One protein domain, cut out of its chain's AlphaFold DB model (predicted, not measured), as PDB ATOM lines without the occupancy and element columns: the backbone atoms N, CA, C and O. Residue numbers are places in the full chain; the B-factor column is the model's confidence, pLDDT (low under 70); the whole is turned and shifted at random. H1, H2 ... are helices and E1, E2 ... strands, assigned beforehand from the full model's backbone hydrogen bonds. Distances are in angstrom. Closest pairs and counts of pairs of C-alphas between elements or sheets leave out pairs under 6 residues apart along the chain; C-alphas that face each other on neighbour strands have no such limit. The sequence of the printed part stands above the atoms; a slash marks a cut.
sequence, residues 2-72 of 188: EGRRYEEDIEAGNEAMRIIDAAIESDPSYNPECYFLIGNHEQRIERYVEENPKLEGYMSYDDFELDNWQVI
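What this domain is: This is residues 2 to 72 of the 188 residues of an uncharacterized protein of Balneola sp (UniProt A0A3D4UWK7). One long helix, H1, forms one long side of a loose, elongated domain, and past the turn that follows H1 the backbone folds back beside it as a row made of the short strand E1 and then the shorter helix H2. After H2 a long stretch with no named element, residues 52 to 69, runs back off to one side of both this row and H1, and the last strand, E2, comes to lie side by side with E1 in a tiny sheet, while residues 25 to 31 stick out at the turn. The printed part has 71 residues with two named helices and two named strands, in the order H1, E1, H2, E2; the sheet has the order E1, E2 and is parallel, and the class is mostly helix. The whole is loose, with a radius of gyration of the C-alphas of 14.2 A, and its C-alphas span 46 by 23 by 19 A, only just elongated.

How they stand to each other: H1, residues 3 to 25, is apart from H2, residues 43 to 51. H1 is also apart from E2, residues 70 to 72. E1, residues 35 to 37, and E2 are parallel neighbours, with 23 degrees between their directions. The C-alphas of Tyr 35 and Gln 70 face each other at 4.6 A, and those of Leu 37 and Ile 72 at 4.8 A. Across this pair, N 36 and O 70 are within hydrogen-bond range at 2.9 A, as are N 72 and O 36 at 2.8 A. E1, H2 and E2 form a strand-helix-strand unit, two parallel neighbour strands with a helix between them along the chain, and its crossover is right-handed. In H1 every O i to N i+4 pair is within hydrogen-bond range; in H2 4 of 5 are.

Where its parts are: H1 begins at C-alpha 3, (26.535, -12.783, 38.551), and ends at C-alpha 25, (21.778, -12.974, 6.362), 32.5 A from first to last C-alpha. E1 measures 6.5 A from Tyr 35 to Leu 37. H2 measures 12.5 A from Gln 43 to Glu 51. E2 measures 6.4 A and ends at C-alpha 72, (15.833, -28.019, 21.209).

The domain as a whole: The two C-alphas farthest apart are those of Ser 29 and Lys 54, at 46.0 A. The printed part has no cut. The link from H1 to E1 is short with 9 residues, that from E1 to H2 is tight with 5, and that from H2 to E2 is long with 18. Residues 25 to 31, of which 25 belongs to H1, stand free. The mean pLDDT of the printed part is 91.0, and residues 2 to 4 are under 70.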
ATOM      1  N   GLU A   2      29.119 -13.396  41.875       45.88
ATOM      2  CA  GLU A   2      28.980 -14.555  40.986       45.88
ATOM      3  C   GLU A   2      28.245 -14.201  39.678       45.88
ATOM      4  O   GLU A   2      28.661 -14.666  38.627       45.88
ATOM      5  N   GLY A   3      27.296 -13.253  39.721       52.25
ATOM      6  CA  GLY A   3      26.535 -12.783  38.551       52.25
ATOM      7  C   GLY A   3      27.320 -12.007  37.481       52.25
ATOM      8  O   GLY A   3      26.900 -11.993  36.336       52.25
ATOM      9  N   ARG A   4      28.498 -11.440  37.797       56.62
ATOM     10  CA  ARG A   4      29.334 -10.773  36.772       56.62
ATOM     11  C   ARG A   4      29.863 -11.742  35.716       56.62
ATOM     12  O   ARG A   4      29.991 -11.363  34.567       56.62
ATOM     13  N   ARG A   5      30.148 -12.984  36.119       80.50
ATOM     14  CA  ARG A   5      30.608 -14.021  35.187       80.50
ATOM     15  C   ARG A   5      29.472 -14.530  34.305       80.50
ATOM     16  O   ARG A   5      29.721 -14.876  33.168       80.50
ATOM     17  N   TYR A   6      28.239 -14.524  34.813       85.19
ATOM     18  CA  TYR A   6      27.077 -14.928  34.030       85.19
ATOM     19  C   TYR A   6      26.808 -13.969  32.869       85.19
ATOM     20  O   TYR A   6      26.759 -14.416  31.735       85.19
ATOM     21  N   GLU A   7      26.691 -12.665  33.138       88.25
ATOM     22  CA  GLU A   7      26.446 -11.666  32.084       88.25
ATOM     23  C   GLU A   7      27.556 -11.681  31.020       88.25
ATOM     24  O   GLU A   7      27.268 -11.623  29.830       88.25
ATOM     25  N   GLU A   8      28.820 -11.815  31.441       89.88
ATOM     26  CA  GLU A   8      29.970 -11.935  30.534       89.88
ATOM     27  C   GLU A   8      29.911 -13.217  29.680       89.88
ATOM     28  O   GLU A   8      30.174 -13.156  28.479       89.88
ATOM     29  N   ASP A   9      29.541 -14.360  30.271       88.19
ATOM     30  CA  ASP A   9      29.397 -15.636  29.557       88.19
ATOM     31  C   ASP A   9      28.223 -15.597  28.556       88.19
ATOM     32  O   ASP A   9      28.359 -16.083  27.431       88.19
ATOM     33  N   ILE A  10      27.089 -14.994  28.938       92.94
ATOM     34  CA  ILE A  10      25.920 -14.795  28.067       92.94
ATOM     35  C   ILE A  10      26.278 -13.901  26.884       92.94
ATOM     36  O   ILE A  10      26.046 -14.278  25.738       92.94
ATOM     37  N   GLU A  11      26.889 -12.748  27.146       94.50
ATOM     38  CA  GLU A  11      27.249 -11.795  26.097       94.50
ATOM     39  C   GLU A  11      28.268 -12.389  25.118       94.50
ATOM     40  O   GLU A  11      28.150 -12.192  23.910       94.50
ATOM     41  N   ALA A  12      29.235 -13.171  25.607       92.00
ATOM     42  CA  ALA A  12      30.179 -13.877  24.742       92.00
ATOM     43  C   ALA A  12      29.478 -14.895  23.821       92.00
ATOM     44  O   ALA A  12      29.856 -15.029  22.655       92.00
ATOM     45  N   GLY A  13      28.463 -15.601  24.329       93.06
ATOM     46  CA  GLY A  13      27.627 -16.503  23.536       93.06
ATOM     47  C   GLY A  13      26.790 -15.758  22.496       93.06
ATOM     48  O   GLY A  13      26.829 -16.110  21.317       93.06
ATOM     49  N   ASN A  14      26.095 -14.697  22.907       96.75
ATOM     50  CA  ASN A  14      25.251 -13.886  22.028       96.75
ATOM     51  C   ASN A  14      26.064 -13.210  20.920       96.75
ATOM     52  O   ASN A  14      25.659 -13.236  19.763       96.75
ATOM     53  N   GLU A  15      27.263 -12.703  21.222       96.06
ATOM     54  CA  GLU A  15      28.151 -12.146  20.199       96.06
ATOM     55  C   GLU A  15      28.539 -13.186  19.142       96.06
ATOM     56  O   GLU A  15      28.531 -12.891  17.946       96.06
ATOM     57  N   ALA A  16      28.820 -14.426  19.553       93.00
ATOM     58  CA  ALA A  16      29.087 -15.503  18.606       93.00
ATOM     59  C   ALA A  16      27.864 -15.801  17.719       93.00
ATOM     60  O   ALA A  16      28.023 -15.990  16.511       93.00
ATOM     61  N   MET A  17      26.652 -15.795  18.288       96.44
ATOM     62  CA  MET A  17      25.413 -16.002  17.531       96.44
ATOM     63  C   MET A  17      25.151 -14.871  16.537       96.44
ATOM     64  O   MET A  17      24.893 -15.150  15.369       96.44
ATOM     65  N   ARG A  18      25.331 -13.606  16.940       96.62
ATOM     66  CA  ARG A  18      25.191 -12.443  16.048       96.62
ATOM     67  C   ARG A  18      26.126 -12.511  14.843       96.62
ATOM     68  O   ARG A  18      25.722 -12.158  13.738       96.62
ATOM     69  N   ILE A  19      27.361 -12.980  15.030       95.00
ATOM     70  CA  ILE A  19      28.316 -13.171  13.925       95.00
ATOM     71  C   ILE A  19      27.817 -14.240  12.945       95.00
ATOM     72  O   ILE A  19      27.921 -14.052  11.730       95.00
ATOM     73  N   ILE A  20      27.284 -15.354  13.455       94.75
ATOM     74  CA  ILE A  20      26.757 -16.443  12.622       94.75
ATOM     75  C   ILE A  20      25.517 -15.974  11.854       94.75
ATOM     76  O   ILE A  20      25.466 -16.142  10.635       94.75
ATOM     77  N   ASP A  21      24.564 -15.347  12.537       96.50
ATOM     78  CA  ASP A  21      23.329 -14.843  11.932       96.50
ATOM     79  C   ASP A  21      23.635 -13.795  10.858       96.50
ATOM     80  O   ASP A  21      23.159 -13.915   9.731       96.50
ATOM     81  N   ALA A  22      24.532 -12.844  11.138       95.88
ATOM     82  CA  ALA A  22      24.959 -11.853  10.154       95.88
ATOM     83  C   ALA A  22      25.608 -12.496   8.915       95.88
ATOM     84  O   ALA A  22      25.420 -12.014   7.796       95.88
ATOM     85  N   ALA A  23      26.370 -13.584   9.087       94.38
ATOM     86  CA  ALA A  23      26.956 -14.313   7.966       94.38
ATOM     87  C   ALA A  23      25.886 -15.013   7.114       94.38
ATOM     88  O   ALA A  23      25.970 -14.956   5.887       94.38
ATOM     89  N   ILE A  24      24.869 -15.616   7.740       95.56
ATOM     90  CA  ILE A  24      23.730 -16.231   7.041       95.56
ATOM     91  C   ILE A  24      22.939 -15.163   6.274       95.56
ATOM     92  O   ILE A  24      22.734 -15.290   5.071       95.56
ATOM     93  N   GLU A  25      22.568 -14.068   6.940       95.19
ATOM     94  CA  GLU A  25      21.778 -12.974   6.362       95.19
ATOM     95  C   GLU A  25      22.505 -12.228   5.233       95.19
ATOM     96  O   GLU A  25      21.866 -11.618   4.370       95.19
ATOM     97  N   SER A  26      23.842 -12.273   5.215       97.00
ATOM     98  CA  SER A  26      24.651 -11.619   4.180       97.00
ATOM     99  C   SER A  26      24.454 -12.212   2.780       97.00
ATOM    100  O   SER A  26      24.699 -11.516   1.789       97.00
ATOM    101  N   ASP A  27      23.977 -13.457   2.687       96.00
ATOM    102  CA  ASP A  27      23.606 -14.111   1.435       96.00
ATOM    103  C   ASP A  27      22.099 -14.419   1.417       96.00
ATOM    104  O   ASP A  27      21.668 -15.467   1.894       96.00
ATOM    105  N   PRO A  28      21.272 -13.564   0.785       93.81
ATOM    106  CA  PRO A  28      19.828 -13.781   0.695       93.81
ATOM    107  C   PRO A  28      19.409 -15.070  -0.029       93.81
ATOM    108  O   PRO A  28      18.233 -15.431   0.006       93.81
ATOM    109  N   SER A  29      20.322 -15.734  -0.748       97.12
ATOM    110  CA  SER A  29      20.059 -17.034  -1.374       97.12
ATOM    111  C   SER A  29      20.295 -18.216  -0.431       97.12
ATOM    112  O   SER A  29      19.818 -19.321  -0.705       97.12
ATOM    113  N   TYR A  30      20.980 -17.983   0.689       96.00
ATOM    114  CA  TYR A  30      21.267 -18.972   1.713       96.00
ATOM    115  C   TYR A  30      20.285 -18.828   2.883       96.00
ATOM    116  O   TYR A  30      20.452 -18.002   3.770       96.00
ATOM    117  N   ASN A  31      19.242 -19.660   2.882       94.31
ATOM    118  CA  ASN A  31      18.202 -19.665   3.914       94.31
ATOM    119  C   ASN A  31      18.136 -21.039   4.609       94.31
ATOM    120  O   ASN A  31      17.245 -21.835   4.288       94.31
ATOM    121  N   PRO A  32      19.115 -21.367   5.471       96.38
ATOM    122  CA  PRO A  32      19.171 -22.650   6.159       96.38
ATOM    123  C   PRO A  32      18.120 -22.749   7.271       96.38
ATOM    124  O   PRO A  32      17.690 -21.752   7.845       96.38
ATOM    125  N   GLU A  33      17.751 -23.979   7.624       97.19
ATOM    126  CA  GLU A  33      17.080 -24.240   8.895       97.19
ATOM    127  C   GLU A  33      18.129 -24.332  10.009       97.19
ATOM    128  O   GLU A  33      19.034 -25.169   9.962       97.19
ATOM    129  N   CYS A  34      18.003 -23.466  11.011       97.69
ATOM    130  CA  CYS A  34      18.951 -23.357  12.112       97.69
ATOM    131  C   CYS A  34      18.389 -24.009  13.380       97.69
ATOM    132  O   CYS A  34      17.278 -23.696  13.809       97.69
ATOM    133  N   TYR A  35      19.167 -24.897  13.999       98.31
ATOM    134  CA  TYR A  35      18.776 -25.640  15.199       98.31
ATOM    135  C   TYR A  35      19.833 -25.489  16.291       98.31
ATOM    136  O   TYR A  35      21.009 -25.771  16.059       98.31
ATOM    137  N   PHE A  36      19.419 -25.073  17.487       97.88
ATOM    138  CA  PHE A  36      20.297 -24.944  18.649       97.88
ATOM    139  C   PHE A  36      19.919 -25.994  19.687       97.88
ATOM    140  O   PHE A  36      18.779 -26.050  20.136       97.88
ATOM    141  N   LEU A  37      20.862 -26.845  20.083       97.94
ATOM    142  CA  LEU A  37      20.606 -27.897  21.062       97.94
ATOM    143  C   LEU A  37      21.144 -27.463  22.421       97.94
ATOM    144  O   LEU A  37      22.357 -27.340  22.584       97.94
ATOM    145  N   ILE A  38      20.255 -27.288  23.402       97.50
ATOM    146  CA  ILE A  38      20.651 -26.923  24.766       97.50
ATOM    147  C   ILE A  38      21.614 -27.978  25.313       97.50
ATOM    148  O   ILE A  38      21.332 -29.184  25.296       97.50
ATOM    149  N   GLY A  39      22.758 -27.512  25.809       95.31
ATOM    150  CA  GLY A  39      23.804 -28.338  26.375       95.31
ATOM    151  C   GLY A  39      23.777 -28.387  27.898       95.31
ATOM    152  O   GLY A  39      22.970 -27.775  28.598       95.31
ATOM    153  N   ASN A  40      24.701 -29.171  28.453       93.12
ATOM    154  CA  ASN A  40      24.791 -29.347  29.903       93.12
ATOM    155  C   ASN A  40      25.365 -28.124  30.632       93.12
ATOM    156  O   ASN A  40      25.400 -28.143  31.865       93.12
ATOM    157  N   HIS A  41      25.950 -27.169  29.904       89.12
ATOM    158  CA  HIS A  41      26.473 -25.925  30.464       89.12
ATOM    159  C   HIS A  41      25.329 -24.932  30.630       89.12
ATOM    160  O   HIS A  41      25.125 -24.451  31.740       89.12
ATOM    161  N   GLU A  42      24.506 -24.772  29.598       91.94
ATOM    162  CA  GLU A  42      23.283 -23.969  29.608       91.94
ATOM    163  C   GLU A  42      22.334 -24.506  30.685       91.94
ATOM    164  O   GLU A  42      21.914 -23.767  31.569       91.94
ATOM    165  N   GLN A  43      22.146 -25.831  30.755       93.00
ATOM    166  CA  GLN A  43      21.326 -26.488  31.785       93.00
ATOM    167  C   GLN A  43      21.822 -26.314  33.235       93.00
ATOM    168  O   GLN A  43      21.188 -26.768  34.190       93.00
ATOM    169  N   ARG A  44      22.977 -25.679  33.468       90.19
ATOM    170  CA  ARG A  44      23.361 -25.231  34.820       90.19
ATOM    171  C   ARG A  44      22.562 -24.009  35.263       90.19
ATOM    172  O   ARG A  44      22.336 -23.902  36.461       90.19
ATOM    173  N   ILE A  45      22.128 -23.149  34.340       91.00
ATOM    174  CA  ILE A  45      21.328 -21.953  34.634       91.00
ATOM    175  C   ILE A  45      19.998 -22.376  35.254       91.00
ATOM    176  O   ILE A  45      19.712 -22.014  36.389       91.00
ATOM    177  N   GLU A  46      19.245 -23.226  34.555       90.38
ATOM    178  CA  GLU A  46      17.948 -23.731  35.013       90.38
ATOM    179  C   GLU A  46      18.057 -24.423  36.378       90.38
ATOM    180  O   GLU A  46      17.369 -24.037  37.319       90.38
ATOM    181  N   ARG A  47      19.015 -25.347  36.547       89.19
ATOM    182  CA  ARG A  47      19.259 -26.001  37.847       89.19
ATOM    183  C   ARG A  47      19.601 -25.012  38.959       89.19
ATOM    184  O   ARG A  47      19.159 -25.181  40.090       89.19
ATOM    185  N   TYR A  48      20.405 -23.993  38.662       89.81
ATOM    186  CA  TYR A  48      20.792 -23.001  39.660       89.81
ATOM    187  C   TYR A  48      19.607 -22.126  40.081       89.81
ATOM    188  O   TYR A  48      19.473 -21.823  41.266       89.81
ATOM    189  N   VAL A  49      18.729 -21.764  39.142       89.56
ATOM    190  CA  VAL A  49      17.481 -21.036  39.418       89.56
ATOM    191  C   VAL A  49      16.508 -21.903  40.221       89.56
ATOM    192  O   VAL A  49      15.956 -21.425  41.209       89.56
ATOM    193  N   GLU A  50      16.357 -23.186  39.879       90.19
ATOM    194  CA  GLU A  50      15.551 -24.147  40.648       90.19
ATOM    195  C   GLU A  50      16.044 -24.285  42.099       90.19
ATOM    196  O   GLU A  50      15.246 -24.310  43.039       90.19
ATOM    197  N   GLU A  51      17.364 -24.336  42.305       91.56
ATOM    198  CA  GLU A  51      17.986 -24.378  43.634       91.56
ATOM    199  C   GLU A  51      17.908 -23.029  44.374       91.56
ATOM    200  O   GLU A  51      17.955 -22.990  45.607       91.56
ATOM    201  N   ASN A  52      17.751 -21.918  43.644       90.06
ATOM    202  CA  ASN A  52      17.701 -20.557  44.178       90.06
ATOM    203  C   ASN A  52      16.504 -19.768  43.612       90.06
ATOM    204  O   ASN A  52      16.715 -18.789  42.894       90.06
ATOM    205  N   PRO A  53      15.250 -20.074  44.013       88.06
ATOM    206  CA  PRO A  53      14.044 -19.486  43.407       88.06
ATOM    207  C   PRO A  53      13.969 -17.951  43.431       88.06
ATOM    208  O   PRO A  53      13.217 -17.342  42.688       88.06
ATOM    209  N   LYS A  54      14.763 -17.287  44.280       88.25
ATOM    210  CA  LYS A  54      14.883 -15.817  44.300       88.25
ATOM    211  C   LYS A  54      15.484 -15.234  43.013       88.25
ATOM    212  O   LYS A  54      15.418 -14.024  42.834       88.25
ATOM    213  N   LEU A  55      16.122 -16.070  42.198       83.94
ATOM    214  CA  LEU A  55      16.720 -15.718  40.914       83.94
ATOM    215  C   LEU A  55      15.774 -15.978  39.737       83.94
ATOM    216  O   LEU A  55      16.148 -15.715  38.596       83.94
ATOM    217  N   GLU A  56      14.560 -16.468  39.996       83.38
ATOM    218  CA  GLU A  56      13.526 -16.582  38.974       83.38
ATOM    219  C   GLU A  56      13.278 -15.202  38.339       83.38
ATOM    220  O   GLU A  56      13.065 -14.208  39.037       83.38
ATOM    221  N   GLY A  57      13.384 -15.135  37.008       81.12
ATOM    222  CA  GLY A  57      13.293 -13.892  36.235       81.12
ATOM    223  C   GLY A  57      14.579 -13.052  36.155       81.12
ATOM    224  O   GLY A  57      14.541 -11.982  35.556       81.12
ATOM    225  N   TYR A  58      15.697 -13.503  36.740       83.06
ATOM    226  CA  TYR A  58      17.009 -12.838  36.633       83.06
ATOM    227  C   TYR A  58      18.029 -13.598  35.782       83.06
ATOM    228  O   TYR A  58      19.010 -13.004  35.351       83.06
ATOM    229  N   MET A  59      17.850 -14.909  35.622       85.56
ATOM    230  CA  MET A  59      18.708 -15.763  34.806       85.56
ATOM    231  C   MET A  59      17.821 -16.796  34.124       85.56
ATOM    232  O   MET A  59      17.052 -17.486  34.797       85.56
ATOM    233  N   SER A  60      17.909 -16.912  32.810       89.50
ATOM    234  CA  SER A  60      17.081 -17.834  32.040       89.50
ATOM    235  C   SER A  60      17.722 -18.160  30.691       89.50
ATOM    236  O   SER A  60      18.809 -17.685  30.369       89.50
ATOM    237  N   TYR A  61      17.058 -19.008  29.906       90.81
ATOM    238  CA  TYR A  61      17.415 -19.187  28.497       90.81
ATOM    239  C   TYR A  61      16.915 -18.034  27.618       90.81
ATOM    240  O   TYR A  61      17.382 -17.917  26.491       90.81
ATOM    241  N   ASP A  62      16.022 -17.176  28.125       90.75
ATOM    242  CA  ASP A  62      15.537 -15.994  27.397       90.75
ATOM    243  C   ASP A  62      16.646 -14.939  27.232       90.75
ATOM    244  O   ASP A  62      16.520 -14.021  26.428       90.75
ATOM    245  N   ASP A  63      17.747 -15.084  27.974       92.38
ATOM    246  CA  ASP A  63      18.945 -14.257  27.842       92.38
ATOM    247  C   ASP A  63      19.800 -14.642  26.613       92.38
ATOM    248  O   ASP A  63      20.762 -13.944  26.285       92.38
ATOM    249  N   PHE A  64      19.472 -15.743  25.922       95.12
ATOM    250  CA  PHE A  64      20.140 -16.157  24.688       95.12
ATOM    251  C   PHE A  64      19.494 -15.506  23.455       95.12
ATOM    252  O   PHE A  64      18.298 -15.666  23.211       95.12
ATOM    253  N   GLU A  65      20.297 -14.858  22.611       95.62
ATOM    254  CA  GLU A  65      19.860 -14.283  21.330       95.62
ATOM    255  C   GLU A  65      19.714 -15.379  20.259       95.62
ATOM    256  O   GLU A  65      20.546 -15.535  19.368       95.62
ATOM    257  N   LEU A  66      18.657 -16.187  20.383       95.88
ATOM    258  CA  LEU A  66      18.379 -17.353  19.534       95.88
ATOM    259  C   LEU A  66      17.069 -17.218  18.740       95.88
ATOM    260  O   LEU A  66      16.515 -18.224  18.304       95.88
ATOM    261  N   ASP A  67      16.567 -15.998  18.526       93.69
ATOM    262  CA  ASP A  67      15.276 -15.750  17.860       93.69
ATOM    263  C   ASP A  67      15.179 -16.368  16.450       93.69
ATOM    264  O   ASP A  67      14.103 -16.783  16.017       93.69
ATOM    265  N   ASN A  68      16.311 -16.474  15.745       94.19
ATOM    266  CA  ASN A  68      16.412 -17.069  14.407       94.19
ATOM    267  C   ASN A  68      16.633 -18.596  14.419       94.19
ATOM    268  O   ASN A  68      16.788 -19.215  13.365       94.19
ATOM    269  N   TRP A  69      16.660 -19.218  15.601       97.56
ATOM    270  CA  TRP A  69      17.032 -20.616  15.799       97.56
ATOM    271  C   TRP A  69      15.891 -21.426  16.414       97.56
ATOM    272  O   TRP A  69      15.196 -21.006  17.335       97.56
ATOM    273  N   GLN A  70      15.731 -22.666  15.952       98.06
ATOM    274  CA  GLN A  70      14.863 -23.639  16.607       98.06
ATOM    275  C   GLN A  70      15.599 -24.254  17.800       98.06
ATOM    276  O   GLN A  70      16.503 -25.080  17.640       98.06
ATOM    277  N   VAL A  71      15.216 -23.846  19.010       97.81
ATOM    278  CA  VAL A  71      15.858 -24.307  20.246       97.81
ATOM    279  C   VAL A  71      15.285 -25.655  20.691       97.81
ATOM    280  O   VAL A  71      14.096 -25.794  20.976       97.81
ATOM    281  N   ILE A  72      16.153 -26.658  20.783       98.19
ATOM    282  CA  ILE A  72      15.833 -28.019  21.209       98.19
ATOM    283  C   ILE A  72      16.212 -28.180  22.689       98.19
ATOM    284  O   ILE A  72      17.389 -28.014  23.029       98.19
TER     285      ILE A  72